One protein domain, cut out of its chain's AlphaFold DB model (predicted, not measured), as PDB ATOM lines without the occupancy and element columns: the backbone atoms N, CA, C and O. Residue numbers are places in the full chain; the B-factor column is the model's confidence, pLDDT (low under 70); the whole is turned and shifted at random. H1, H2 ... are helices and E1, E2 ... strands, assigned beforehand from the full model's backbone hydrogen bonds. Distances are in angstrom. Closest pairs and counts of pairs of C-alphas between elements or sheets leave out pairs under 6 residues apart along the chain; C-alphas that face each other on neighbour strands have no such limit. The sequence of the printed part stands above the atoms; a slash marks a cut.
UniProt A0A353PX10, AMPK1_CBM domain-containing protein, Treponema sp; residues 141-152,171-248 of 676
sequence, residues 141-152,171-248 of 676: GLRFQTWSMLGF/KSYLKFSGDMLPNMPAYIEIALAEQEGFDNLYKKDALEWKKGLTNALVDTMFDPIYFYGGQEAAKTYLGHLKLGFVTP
ATOM      1  N   GLY A 141     192.524 269.609 349.963       73.44
ATOM      2  CA  GLY A 141     193.504 270.426 349.250       73.44
ATOM      3  C   GLY A 141     194.234 269.659 348.151       73.44
ATOM      4  O   GLY A 141     194.072 268.448 348.006       73.44
ATOM      5  N   LEU A 142     195.068 270.371 347.389       81.50
ATOM      6  CA  LEU A 142     195.984 269.745 346.439       81.50
ATOM      7  C   LEU A 142     197.112 269.027 347.184       81.50
ATOM      8  O   LEU A 142     197.889 269.652 347.911       81.50
ATOM      9  N   ARG A 143     197.234 267.729 346.940       81.06
ATOM     10  CA  ARG A 143     198.356 266.889 347.339       81.06
ATOM     11  C   ARG A 143     199.446 266.981 346.290       81.06
ATOM     12  O   ARG A 143     199.159 266.985 345.098       81.06
ATOM     13  N   PHE A 144     200.690 267.058 346.741       83.44
ATOM     14  CA  PHE A 144     201.849 266.928 345.872       83.44
ATOM     15  C   PHE A 144     202.321 265.481 345.885       83.44
ATOM     16  O   PHE A 144     202.476 264.888 346.950       83.44
ATOM     17  N   GLN A 145     202.586 264.965 344.699       83.50
ATOM     18  CA  GLN A 145     203.090 263.635 344.440       83.50
ATOM     19  C   GLN A 145     204.242 263.721 343.448       83.50
ATOM     20  O   GLN A 145     204.346 264.660 342.648       83.50
ATOM     21  N   THR A 146     205.111 262.723 343.463       84.75
ATOM     22  CA  THR A 146     206.114 262.588 342.412       84.75
ATOM     23  C   THR A 146     206.351 261.139 342.075       84.75
ATOM     24  O   THR A 146     206.450 260.288 342.951       84.75
ATOM     25  N   TRP A 147     206.500 260.901 340.780       89.12
ATOM     26  CA  TRP A 147     207.042 259.664 340.264       89.12
ATOM     27  C   TRP A 147     208.359 260.014 339.589       89.12
ATOM     28  O   TRP A 147     208.373 260.785 338.631       89.12
ATOM     29  N   SER A 148     209.475 259.543 340.131       91.19
ATOM     30  CA  SER A 148     210.804 259.868 339.622       91.19
ATOM     31  C   SER A 148     211.713 258.655 339.662       91.19
ATOM     32  O   SER A 148     211.874 258.022 340.700       91.19
ATOM     33  N   MET A 149     212.380 258.374 338.552       92.75
ATOM     34  CA  MET A 149     213.328 257.286 338.413       92.75
ATOM     35  C   MET A 149     214.630 257.830 337.845       92.75
ATOM     36  O   MET A 149     214.653 258.335 336.726       92.75
ATOM     37  N   LEU A 150     215.707 257.744 338.622       93.69
ATOM     38  CA  LEU A 150     217.063 258.085 338.202       93.69
ATOM     39  C   LEU A 150     217.848 256.790 338.026       93.69
ATOM     40  O   LEU A 150     218.007 256.032 338.980       93.69
ATOM     41  N   GLY A 151     218.363 256.556 336.828       95.69
ATOM     42  CA  GLY A 151     219.116 255.361 336.485       95.69
ATOM     43  C   GLY A 151     220.511 255.678 335.974       95.69
ATOM     44  O   GLY A 151     220.759 256.711 335.353       95.69
ATOM     45  N   PHE A 152     221.401 254.717 336.161       96.94
ATOM     46  CA  PHE A 152     222.647 254.564 335.433       96.94
ATOM     47  C   PHE A 152     222.662 253.177 334.795       96.94
ATOM     48  O   PHE A 152     222.343 252.189 335.460       96.94
ATOM     49  N   LYS A 171     213.520 259.734 334.379       91.75
ATOM     50  CA  LYS A 171     212.091 259.925 334.124       91.75
ATOM     51  C   LYS A 171     211.488 260.553 335.370       91.75
ATOM     52  O   LYS A 171     211.634 259.982 336.445       91.75
ATOM     53  N   SER A 172     210.905 261.744 335.278       91.69
ATOM     54  CA  SER A 172     210.409 262.470 336.453       91.69
ATOM     55  C   SER A 172     209.142 263.248 336.145       91.69
ATOM     56  O   SER A 172     209.108 264.055 335.215       91.69
ATOM     57  N   TYR A 173     208.128 263.034 336.978       90.69
ATOM     58  CA  TYR A 173     206.826 263.676 336.906       90.69
ATOM     59  C   TYR A 173     206.489 264.299 338.259       90.69
ATOM     60  O   TYR A 173     206.624 263.667 339.314       90.69
ATOM     61  N   LEU A 174     206.030 265.548 338.220       91.94
ATOM     62  CA  LEU A 174     205.382 266.206 339.350       91.94
ATOM     63  C   LEU A 174     203.882 266.057 339.182       91.94
ATOM     64  O   LEU A 174     203.350 266.409 338.133       91.94
ATOM     65  N   LYS A 175     203.212 265.570 340.215       90.06
ATOM     66  CA  LYS A 175     201.780 265.309 340.206       90.06
ATOM     67  C   LYS A 175     201.124 266.134 341.302       90.06
ATOM     68  O   LYS A 175     201.633 266.225 342.417       90.06
ATOM     69  N   PHE A 176     200.006 266.758 340.975       88.50
ATOM     70  CA  PHE A 176     199.150 267.452 341.921       88.50
ATOM     71  C   PHE A 176     197.753 266.884 341.789       88.50
ATOM     72  O   PHE A 176     197.219 266.863 340.684       88.50
ATOM     73  N   SER A 177     197.165 266.432 342.886       87.06
ATOM     74  CA  SER A 177     195.861 265.772 342.866       87.06
ATOM     75  C   SER A 177     195.010 266.183 344.063       87.06
ATOM     76  O   SER A 177     195.540 266.566 345.102       87.06
ATOM     77  N   GLY A 178     193.688 266.145 343.916       82.19
ATOM     78  CA  GLY A 178     192.734 266.503 344.971       82.19
ATOM     79  C   GLY A 178     191.935 267.766 344.653       82.19
ATOM     80  O   GLY A 178     191.898 268.228 343.512       82.19
ATOM     81  N   ASP A 179     191.279 268.322 345.666       82.88
ATOM     82  CA  ASP A 179     190.384 269.469 345.511       82.88
ATOM     83  C   ASP A 179     191.161 270.796 345.528       82.88
ATOM     84  O   ASP A 179     191.770 271.176 346.531       82.88
ATOM     85  N   MET A 180     191.102 271.554 344.426       85.00
ATOM     86  CA  MET A 180     191.634 272.927 344.377       85.00
ATOM     87  C   MET A 180     190.813 273.884 345.249       85.00
ATOM     88  O   MET A 180     191.340 274.825 345.844       85.00
ATOM     89  N   LEU A 181     189.505 273.644 345.270       84.00
ATOM     90  CA  LEU A 181     188.475 274.265 346.094       84.00
ATOM     91  C   LEU A 181     187.459 273.164 346.442       84.00
ATOM     92  O   LEU A 181     187.442 272.144 345.752       84.00
ATOM     93  N   PRO A 182     186.593 273.346 347.455       81.75
ATOM     94  CA  PRO A 182     185.591 272.339 347.795       81.75
ATOM     95  C   PRO A 182     184.764 271.905 346.578       81.75
ATOM     96  O   PRO A 182     184.129 272.750 345.938       81.75
ATOM     97  N   ASN A 183     184.741 270.598 346.301       81.44
ATOM     98  CA  ASN A 183     184.073 269.989 345.147       81.44
ATOM     99  C   ASN A 183     184.650 270.412 343.784       81.44
ATOM    100  O   ASN A 183     183.916 270.427 342.796       81.44
ATOM    101  N   MET A 184     185.922 270.802 343.711       88.12
ATOM    102  CA  MET A 184     186.619 271.127 342.461       88.12
ATOM    103  C   MET A 184     187.875 270.262 342.321       88.12
ATOM    104  O   MET A 184     188.982 270.758 342.575       88.12
ATOM    105  N   PRO A 185     187.713 268.986 341.925       87.25
ATOM    106  CA  PRO A 185     188.832 268.077 341.774       87.25
ATOM    107  C   PRO A 185     189.740 268.521 340.629       87.25
ATOM    108  O   PRO A 185     189.289 269.020 339.592       87.25
ATOM    109  N   ALA A 186     191.037 268.308 340.809       89.88
ATOM    110  CA  ALA A 186     192.040 268.494 339.781       89.88
ATOM    111  C   ALA A 186     193.082 267.378 339.827       89.88
ATOM    112  O   ALA A 186     193.424 266.868 340.893       89.88
ATOM    113  N   TYR A 187     193.620 267.060 338.654       90.56
ATOM    114  CA  TYR A 187     194.846 266.293 338.492       90.56
ATOM    115  C   TYR A 187     195.746 267.034 337.510       90.56
ATOM    116  O   TYR A 187     195.360 267.285 336.368       90.56
ATOM    117  N   ILE A 188     196.938 267.413 337.948       91.19
ATOM    118  CA  ILE A 188     197.923 268.112 337.131       91.19
ATOM    119  C   ILE A 188     199.204 267.303 337.184       91.19
ATOM    120  O   ILE A 188     199.794 267.152 338.247       91.19
ATOM    121  N   GLU A 189     199.660 266.834 336.036       92.19
ATOM    122  CA  GLU A 189     200.958 266.197 335.894       92.19
ATOM    123  C   GLU A 189     201.858 267.046 335.008       92.19
ATOM    124  O   GLU A 189     201.485 267.440 333.901       92.19
ATOM    125  N   ILE A 190     203.057 267.323 335.496       91.94
ATOM    126  CA  ILE A 190     204.107 268.024 334.772       91.94
ATOM    127  C   ILE A 190     205.236 267.022 334.564       91.94
ATOM    128  O   ILE A 190     205.901 266.636 335.528       91.94
ATOM    129  N   ALA A 191     205.459 266.621 333.314       90.50
ATOM    130  CA  ALA A 191     206.644 265.866 332.937       90.50
ATOM    131  C   ALA A 191     207.841 266.815 333.022       90.50
ATOM    132  O   ALA A 191     207.848 267.857 332.366       90.50
ATOM    133  N   LEU A 192     208.821 266.504 333.869       90.19
ATOM    134  CA  LEU A 192     210.050 267.285 333.997       90.19
ATOM    135  C   LEU A 192     211.107 266.806 333.008       90.19
ATOM    136  O   LEU A 192     211.732 267.634 332.346       90.19
ATOM    137  N   ALA A 193     211.300 265.489 332.929       89.75
ATOM    138  CA  ALA A 193     212.300 264.832 332.100       89.75
ATOM    139  C   ALA A 193     211.833 263.420 331.723       89.75
ATOM    140  O   ALA A 193     211.297 262.712 332.574       89.75
ATOM    141  N   GLU A 194     212.066 263.030 330.470       87.00
ATOM    142  CA  GLU A 194     211.749 261.711 329.911       87.00
ATOM    143  C   GLU A 194     212.810 261.335 328.875       87.00
ATOM    144  O   GLU A 194     212.648 261.526 327.669       87.00
ATOM    145  N   GLN A 195     213.958 260.863 329.342       86.75
ATOM    146  CA  GLN A 195     214.995 260.403 328.429       86.75
ATOM    147  C   GLN A 195     214.756 258.936 328.024       86.75
ATOM    148  O   GLN A 195     214.485 258.065 328.849       86.75
ATOM    149  N   GLU A 196     214.894 258.641 326.730       80.69
ATOM    150  CA  GLU A 196     214.560 257.333 326.130       80.69
ATOM    151  C   GLU A 196     215.754 256.354 326.045       80.69
ATOM    152  O   GLU A 196     215.688 255.328 325.372       80.69
ATOM    153  N   GLY A 197     216.880 256.628 326.718       88.00
ATOM    154  CA  GLY A 197     218.063 255.767 326.598       88.00
ATOM    155  C   GLY A 197     219.208 256.053 327.563       88.00
ATOM    156  O   GLY A 197     219.188 257.015 328.328       88.00
ATOM    157  N   PHE A 198     220.229 255.196 327.515       95.19
ATOM    158  CA  PHE A 198     221.429 255.248 328.359       95.19
ATOM    159  C   PHE A 198     222.712 255.361 327.522       95.19
ATOM    160  O   PHE A 198     223.677 254.638 327.746       95.19
ATOM    161  N   ASP A 199     222.728 256.248 326.532       95.25
ATOM    162  CA  ASP A 199     223.855 256.446 325.612       95.25
ATOM    163  C   ASP A 199     224.439 257.873 325.655       95.25
ATOM    164  O   ASP A 199     225.259 258.247 324.816       95.25
ATOM    165  N   ASN A 200     224.054 258.663 326.663       94.56
ATOM    166  CA  ASN A 200     224.422 260.075 326.821       94.56
ATOM    167  C   ASN A 200     225.767 260.323 327.538       94.56
ATOM    168  O   ASN A 200     226.246 261.460 327.557       94.56
ATOM    169  N   LEU A 201     226.413 259.293 328.104       97.00
ATOM    170  CA  LEU A 201     227.789 259.383 328.619       97.00
ATOM    171  C   LEU A 201     228.806 258.751 327.665       97.00
ATOM    172  O   LEU A 201     229.926 259.251 327.533       97.00
ATOM    173  N   TYR A 202     228.420 257.666 327.002       98.12
ATOM    174  CA  TYR A 202     229.214 256.971 326.002       98.12
ATOM    175  C   TYR A 202     228.305 256.196 325.048       98.12
ATOM    176  O   TYR A 202     227.328 255.577 325.468       98.12
ATOM    177  N   LYS A 203     228.689 256.167 323.775       97.62
ATOM    178  CA  LYS A 203     228.081 255.329 322.746       97.62
ATOM    179  C   LYS A 203     229.164 254.911 321.772       97.62
ATOM    180  O   LYS A 203     229.847 255.776 321.214       97.62
ATOM    181  N   LYS A 204     229.321 253.608 321.561       96.94
ATOM    182  CA  LYS A 204     230.303 253.080 320.616       96.94
ATOM    183  C   LYS A 204     230.121 253.750 319.248       96.94
ATOM    184  O   LYS A 204     228.998 253.941 318.787       96.94
ATOM    185  N   ASP A 205     231.234 254.190 318.666       96.81
ATOM    186  CA  ASP A 205     231.314 254.864 317.361       96.81
ATOM    187  C   ASP A 205     230.527 256.187 317.216       96.81
ATOM    188  O   ASP A 205     230.482 256.760 316.126       96.81
ATOM    189  N   ALA A 206     229.950 256.723 318.300       97.19
ATOM    190  CA  ALA A 206     229.107 257.923 318.252       97.19
ATOM    191  C   ALA A 206     229.400 258.959 319.354       97.19
ATOM    192  O   ALA A 206     229.304 260.164 319.101       97.19
ATOM    193  N   LEU A 207     229.783 258.533 320.563       97.12
ATOM    194  CA  LEU A 207     230.056 259.422 321.694       97.12
ATOM    195  C   LEU A 207     231.189 258.890 322.579       97.12
ATOM    196  O   LEU A 207     231.066 257.860 323.234       97.12
ATOM    197  N   GLU A 208     232.275 259.654 322.667       97.69
ATOM    198  CA  GLU A 208     233.392 259.352 323.564       97.69
ATOM    199  C   GLU A 208     233.105 259.755 325.019       97.69
ATOM    200  O   GLU A 208     232.580 260.842 325.280       97.69
ATOM    201  N   TRP A 209     233.611 258.957 325.968       97.31
ATOM    202  CA  TRP A 209     233.500 259.187 327.415       97.31
ATOM    203  C   TRP A 209     233.851 260.605 327.851       97.31
ATOM    204  O   TRP A 209     233.124 261.224 328.620       97.31
ATOM    205  N   LYS A 210     234.974 261.147 327.363       97.62
ATOM    206  CA  LYS A 210     235.416 262.493 327.745       97.62
ATOM    207  C   LYS A 210     234.368 263.539 327.372       97.62
ATOM    208  O   LYS A 210     234.106 264.442 328.164       97.62
ATOM    209  N   LYS A 211     233.789 263.428 326.174       97.00
ATOM    210  CA  LYS A 211     232.772 264.360 325.689       97.00
ATOM    211  C   LYS A 211     231.471 264.178 326.463       97.00
ATOM    212  O   LYS A 211     230.965 265.172 326.968       97.00
ATOM    213  N   GLY A 212     230.991 262.943 326.620       96.75
ATOM    214  CA  GLY A 212     229.759 262.654 327.359       96.75
ATOM    215  C   GLY A 212     229.828 263.054 328.835       96.75
ATOM    216  O   GLY A 212     228.933 263.731 329.320       96.75
ATOM    217  N   LEU A 213     230.931 262.770 329.536       96.56
ATOM    218  CA  LEU A 213     231.129 263.200 330.929       96.56
ATOM    219  C   LEU A 213     231.260 264.721 331.068       96.56
ATOM    220  O   LEU A 213     230.744 265.292 332.024       96.56
ATOM    221  N   THR A 214     231.943 265.388 330.130       96.38
ATOM    222  CA  THR A 214     232.029 266.860 330.135       96.38
ATOM    223  C   THR A 214     230.647 267.469 329.931       96.38
ATOM    224  O   THR A 214     230.278 268.390 330.650       96.38
ATOM    225  N   ASN A 215     229.887 266.927 328.981       94.56
ATOM    226  CA  ASN A 215     228.520 267.326 328.681       94.56
ATOM    227  C   ASN A 215     227.609 267.124 329.900       94.56
ATOM    228  O   ASN A 215     226.988 268.074 330.351       94.56
ATOM    229  N   ALA A 216     227.635 265.940 330.516       94.88
ATOM    230  CA  ALA A 216     226.878 265.651 331.728       94.88
ATOM    231  C   ALA A 216     227.218 266.606 332.874       94.88
ATOM    232  O   ALA A 216     226.315 267.134 333.510       94.88
ATOM    233  N   LEU A 217     228.504 266.866 333.128       94.62
ATOM    234  CA  LEU A 217     228.923 267.781 334.190       94.62
ATOM    235  C   LEU A 217     228.458 269.218 333.927       94.62
ATOM    236  O   LEU A 217     227.936 269.865 334.831       94.62
ATOM    237  N   VAL A 218     228.676 269.725 332.711       95.06
ATOM    238  CA  VAL A 218     228.317 271.098 332.341       95.06
ATOM    239  C   VAL A 218     226.802 271.251 332.339       95.06
ATOM    240  O   VAL A 218     226.278 272.093 333.064       95.06
ATOM    241  N   ASP A 219     226.086 270.410 331.605       93.00
ATOM    242  CA  ASP A 219     224.649 270.578 331.438       93.00
ATOM    243  C   ASP A 219     223.904 270.271 332.736       93.00
ATOM    244  O   ASP A 219     223.008 271.018 333.087       93.00
ATOM    245  N   THR A 220     224.333 269.314 333.565       92.50
ATOM    246  CA  THR A 220     223.716 269.139 334.899       92.50
ATOM    247  C   THR A 220     223.830 270.400 335.766       92.50
ATOM    248  O   THR A 220     222.943 270.687 336.567       92.50
ATOM    249  N   MET A 221     224.911 271.177 335.630       92.31
ATOM    250  CA  MET A 221     225.102 272.409 336.403       92.31
ATOM    251  C   MET A 221     224.357 273.616 335.826       92.31
ATOM    252  O   MET A 221     223.919 274.473 336.594       92.31
ATOM    253  N   PHE A 222     224.275 273.725 334.499       93.12
ATOM    254  CA  PHE A 222     223.759 274.919 333.824       93.12
ATOM    255  C   PHE A 222     222.343 274.745 333.264       93.12
ATOM    256  O   PHE A 222     221.592 275.717 333.246       93.12
ATOM    257  N   ASP A 223     221.980 273.538 332.835       90.25
ATOM    258  CA  ASP A 223     220.678 273.188 332.263       90.25
ATOM    259  C   ASP A 223     220.327 271.697 332.522       90.25
ATOM    260  O   ASP A 223     220.362 270.855 331.616       90.25
ATOM    261  N   PRO A 224     220.053 271.314 333.787       89.12
ATOM    262  CA  PRO A 224     219.880 269.909 334.156       89.12
ATOM    263  C   PRO A 224     218.694 269.256 333.450       89.12
ATOM    264  O   PRO A 224     218.779 268.095 333.060       89.12
ATOM    265  N   ILE A 225     217.601 269.993 333.252       88.25
ATOM    266  CA  ILE A 225     216.420 269.482 332.553       88.25
ATOM    267  C   ILE A 225     216.725 269.225 331.080       88.25
ATOM    268  O   ILE A 225     216.258 268.229 330.537       88.25
ATOM    269  N   TYR A 226     217.547 270.056 330.435       88.19
ATOM    270  CA  TYR A 226     218.025 269.757 329.091       88.19
ATOM    271  C   TYR A 226     218.821 268.450 329.063       88.19
ATOM    272  O   TYR A 226     218.489 267.577 328.267       88.19
ATOM    273  N   PHE A 227     219.799 268.253 329.956       91.00
ATOM    274  CA  PHE A 227     220.589 267.014 329.974       91.00
ATOM    275  C   PHE A 227     219.722 265.771 330.195       91.00
ATOM    276  O   PHE A 227     219.709 264.866 329.364       91.00
ATOM    277  N   TYR A 228     218.977 265.763 331.299       89.31
ATOM    278  CA  TYR A 228     218.150 264.640 331.735       89.31
ATOM    279  C   TYR A 228     216.894 264.446 330.906       89.31
ATOM    280  O   TYR A 228     216.318 263.365 330.906       89.31
ATOM    281  N   GLY A 229     216.466 265.478 330.191       86.25
ATOM    282  CA  GLY A 229     215.448 265.339 329.179       86.25
ATOM    283  C   GLY A 229     215.962 264.550 327.980       86.25
ATOM    284  O   GLY A 229     215.148 263.987 327.272       86.25
ATOM    285  N   GLY A 230     217.269 264.474 327.717       85.56
ATOM    286  CA  GLY A 230     217.826 263.918 326.476       85.56
ATOM    287  C   GLY A 230     218.214 264.986 325.447       85.56
ATOM    288  O   GLY A 230     218.281 264.704 324.259       85.56
ATOM    289  N   GLN A 231     218.457 266.215 325.906       84.31
ATOM    290  CA  GLN A 231     219.068 267.315 325.154       84.31
ATOM    291  C   GLN A 231     218.282 267.781 323.911       84.31
ATOM    292  O   GLN A 231     218.866 268.143 322.889       84.31
ATOM    293  N   GLU A 232     216.948 267.825 324.003       77.44
ATOM    294  CA  GLU A 232     216.076 268.386 322.955       77.44
ATOM    295  C   GLU A 232     215.377 269.675 323.425       77.44
ATOM    296  O   GLU A 232     215.367 270.004 324.610       77.44
ATOM    297  N   ALA A 233     214.795 270.420 322.482       63.84
ATOM    298  CA  ALA A 233     214.459 271.838 322.640       63.84
ATOM    299  C   ALA A 233     213.285 272.186 323.591       63.84
ATOM    300  O   ALA A 233     213.138 273.362 323.919       63.84
ATOM    301  N   ALA A 234     212.452 271.232 324.034       59.66
ATOM    302  CA  ALA A 234     211.333 271.493 324.957       59.66
ATOM    303  C   ALA A 234     210.853 270.218 325.684       59.66
ATOM    304  O   ALA A 234     209.972 269.516 325.196       59.66
ATOM    305  N   LYS A 235     211.441 269.909 326.847       72.12
ATOM    306  CA  LYS A 235     211.230 268.633 327.569       72.12
ATOM    307  C   LYS A 235     210.263 268.717 328.745       72.12
ATOM    308  O   LYS A 235     209.627 267.724 329.067       72.12
ATOM    309  N   THR A 236     210.141 269.882 329.382       86.44
ATOM    310  CA  THR A 236     209.136 270.065 330.431       86.44
ATOM    311  C   THR A 236     207.816 270.463 329.809       86.44
ATOM    312  O   THR A 236     207.729 271.484 329.126       86.44
ATOM    313  N   TYR A 237     206.778 269.681 330.067       87.00
ATOM    314  CA  TYR A 237     205.461 269.950 329.521       87.00
ATOM    315  C   TYR A 237     204.360 269.510 330.485       87.00
ATOM    316  O   TYR A 237     204.552 268.666 331.358       87.00
ATOM    317  N   LEU A 238     203.176 270.097 330.312       88.44
ATOM    318  CA  LEU A 238     201.960 269.628 330.967       88.44
ATOM    319  C   LEU A 238     201.585 268.274 330.361       88.44
ATOM    320  O   LEU A 238     201.245 268.219 329.174       88.44
ATOM    321  N   GLY A 239     201.736 267.205 331.138       85.69
ATOM    322  CA  GLY A 239     201.444 265.840 330.724       85.69
ATOM    323  C   GLY A 239     199.946 265.586 330.778       85.69
ATOM    324  O   GLY A 239     199.278 265.517 329.747       85.69
ATOM    325  N   HIS A 240     199.416 265.536 331.996       88.75
ATOM    326  CA  HIS A 240     198.006 265.305 332.266       88.75
ATOM    327  C   HIS A 240     197.403 266.561 332.885       88.75
ATOM    328  O   HIS A 240     197.934 267.112 333.846       88.75
ATOM    329  N   LEU A 241     196.263 266.997 332.362       91.62
ATOM    330  CA  LEU A 241     195.438 267.998 333.022       91.62
ATOM    331  C   LEU A 241     194.015 267.479 333.082       91.62
ATOM    332  O   LEU A 241     193.395 267.300 332.036       91.62
ATOM    333  N   LYS A 242     193.513 267.289 334.299       93.12
ATOM    334  CA  LYS A 242     192.101 267.089 334.594       93.12
ATOM    335  C   LYS A 242     191.629 268.175 335.540       93.12
ATOM    336  O   LYS A 242     192.320 268.507 336.502       93.12
ATOM    337  N   LEU A 243     190.453 268.715 335.263       93.62
ATOM    338  CA  LEU A 243     189.774 269.696 336.100       93.62
ATOM    339  C   LEU A 243     188.299 269.333 336.162       93.62
ATOM    340  O   LEU A 243     187.737 268.879 335.168       93.62
ATOM    341  N   GLY A 244     187.652 269.586 337.288       93.75
ATOM    342  CA  GLY A 244     186.242 269.277 337.420       93.75
ATOM    343  C   GLY A 244     185.514 270.119 338.445       93.75
ATOM    344  O   GLY A 244     186.085 270.974 339.126       93.75
ATOM    345  N   PHE A 245     184.217 269.857 338.535       92.25
ATOM    346  CA  PHE A 245     183.409 270.253 339.670       92.25
ATOM    347  C   PHE A 245     182.346 269.193 339.956       92.25
ATOM    348  O   PHE A 245     181.762 268.606 339.043       92.25
ATOM    349  N   VAL A 246     182.069 268.974 341.235       88.94
ATOM    350  CA  VAL A 246     181.099 267.993 341.718       88.94
ATOM    351  C   VAL A 246     179.914 268.730 342.329       88.94
ATOM    352  O   VAL A 246     180.056 269.622 343.166       88.94
ATOM    353  N   THR A 247     178.711 268.374 341.894       92.00
ATOM    354  CA  THR A 247     177.461 268.843 342.496       92.00
ATOM    355  C   THR A 247     176.552 267.648 342.761       92.00
ATOM    356  O   THR A 247     176.735 266.601 342.146       92.00
ATOM    357  N   PRO A 248     175.497 267.801 343.580       93.19
ATOM    358  CA  PRO A 248     174.531 266.724 343.771       93.19
ATOM    359  C   PRO A 248     173.853 266.242 342.477       93.19
ATOM    360  O   PRO A 248     173.335 265.138 342.452       93.19
TER     361      PRO A 248
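AT A GLANCE: This is residues 141 to 152 and 171 to 248 of the 676 residues of the protein "AMPK1_CBM domain-containing protein" of Treponema sp (UniProt A0A353PX10). The model is a long, narrow sheet of four antiparallel strands, twisted, with a small helical head beyond one end; sheet and head, one after the other, make a rod. In the head, H2 stands over the end of E3, H1 lies farther out past the strands, and the long unnamed stretch of residues 195 to 208 leads from E3 out to H1. The printed part has 90 residues, with four named strands and two named helices in the order E1, E2, E3, H1, H2, E4 along the chain, and its class is mixed, helices and strands. The sheet's order is E1, E2, E3, E4, all antiparallel. The whole is only just loose, close to extended, with a radius of gyration of the C-alphas of 17.9 A and spans of 64 by 22 by 22 A.

HOW THE PARTS SIT: The sheet runs, strand beside strand, from E1, residues 142 to 152, through E2, residues 171 to 181, and E3, residues 184 to 194, to E4, residues 237 to 246. E1 and E4 are its edge strands, and they are apart. It is twisted, with C-alphas up to 5.0 A off its best plane, and E2 bends by 52 degrees at residue 178. E1 and E2 are antiparallel at 176 degrees between their directions; N 145 and O 175 are 2.8 A apart, and N 173 and O 147 are also 2.8 A apart, both within hydrogen-bond range. E2 and E3 form a hairpin, antiparallel at 168 degrees, with N 176 and O 188 at 2.8 A and N 184 and O 181 at 2.9 A. E3 and E4 are antiparallel at 172 degrees, with N 189 and O 240 at 2.8 A and N 244 and O 185 at 2.9 A. H2, residues 224 to 229, is on the sheet at a height of 8.3 A over it, and its line rises 50 degrees out of the local plane: it stands up from the sheet. It lies over E3, on which 4 of its 6 C-alphas fall; it is only just not over E2, on which 2 fall. The closest C-alphas of E3 and H2 are those of Ala 193 and Gly 229, 4.3 A apart. H1, residues 209 to 222, is not on the sheet; it is apart from E1, E2 and E4. H1 touches H2 with residues 216 to 220 alone, closest at the C-alphas of Asp 219 and Phe 227, 5.6 A apart. Their lines stand at a steep tilt of 58 degrees, opposite ways. In both helices every O i to N i+4 pair is within hydrogen-bond range.

IN THESE COORDINATES: E1 begins with C-alpha 142 at (195.984, 269.745, 346.439) and is 32.6 A from first to last C-alpha. E2 measures 30.1 A, E3 29.6 A and E4 27.3 A. H1, 19.6 A long, begins with C-alpha 209 at (233.500, 259.187, 327.415); H2 is the shorter helix, at 8.1 A. E4 ends with C-alpha 246 at (181.099, 267.993, 341.718).

THE WHOLE: The two C-alphas farthest apart are those of Asp 205 and Pro 248, 63.7 A. Residues 153 to 170 are not printed, and the gap from C-alpha 152 to C-alpha 171 across this cut, between E1 and E2, is 11.9 A. The link from E3 to H1 is long, with 14 residues; the link from H2 to E4 is short, with 7, and those from E2 to E3 and from H1 to H2 are tight. The mean pLDDT of the printed part is 89.5, and residues 233 to 234, between H2 and E4, are under 70.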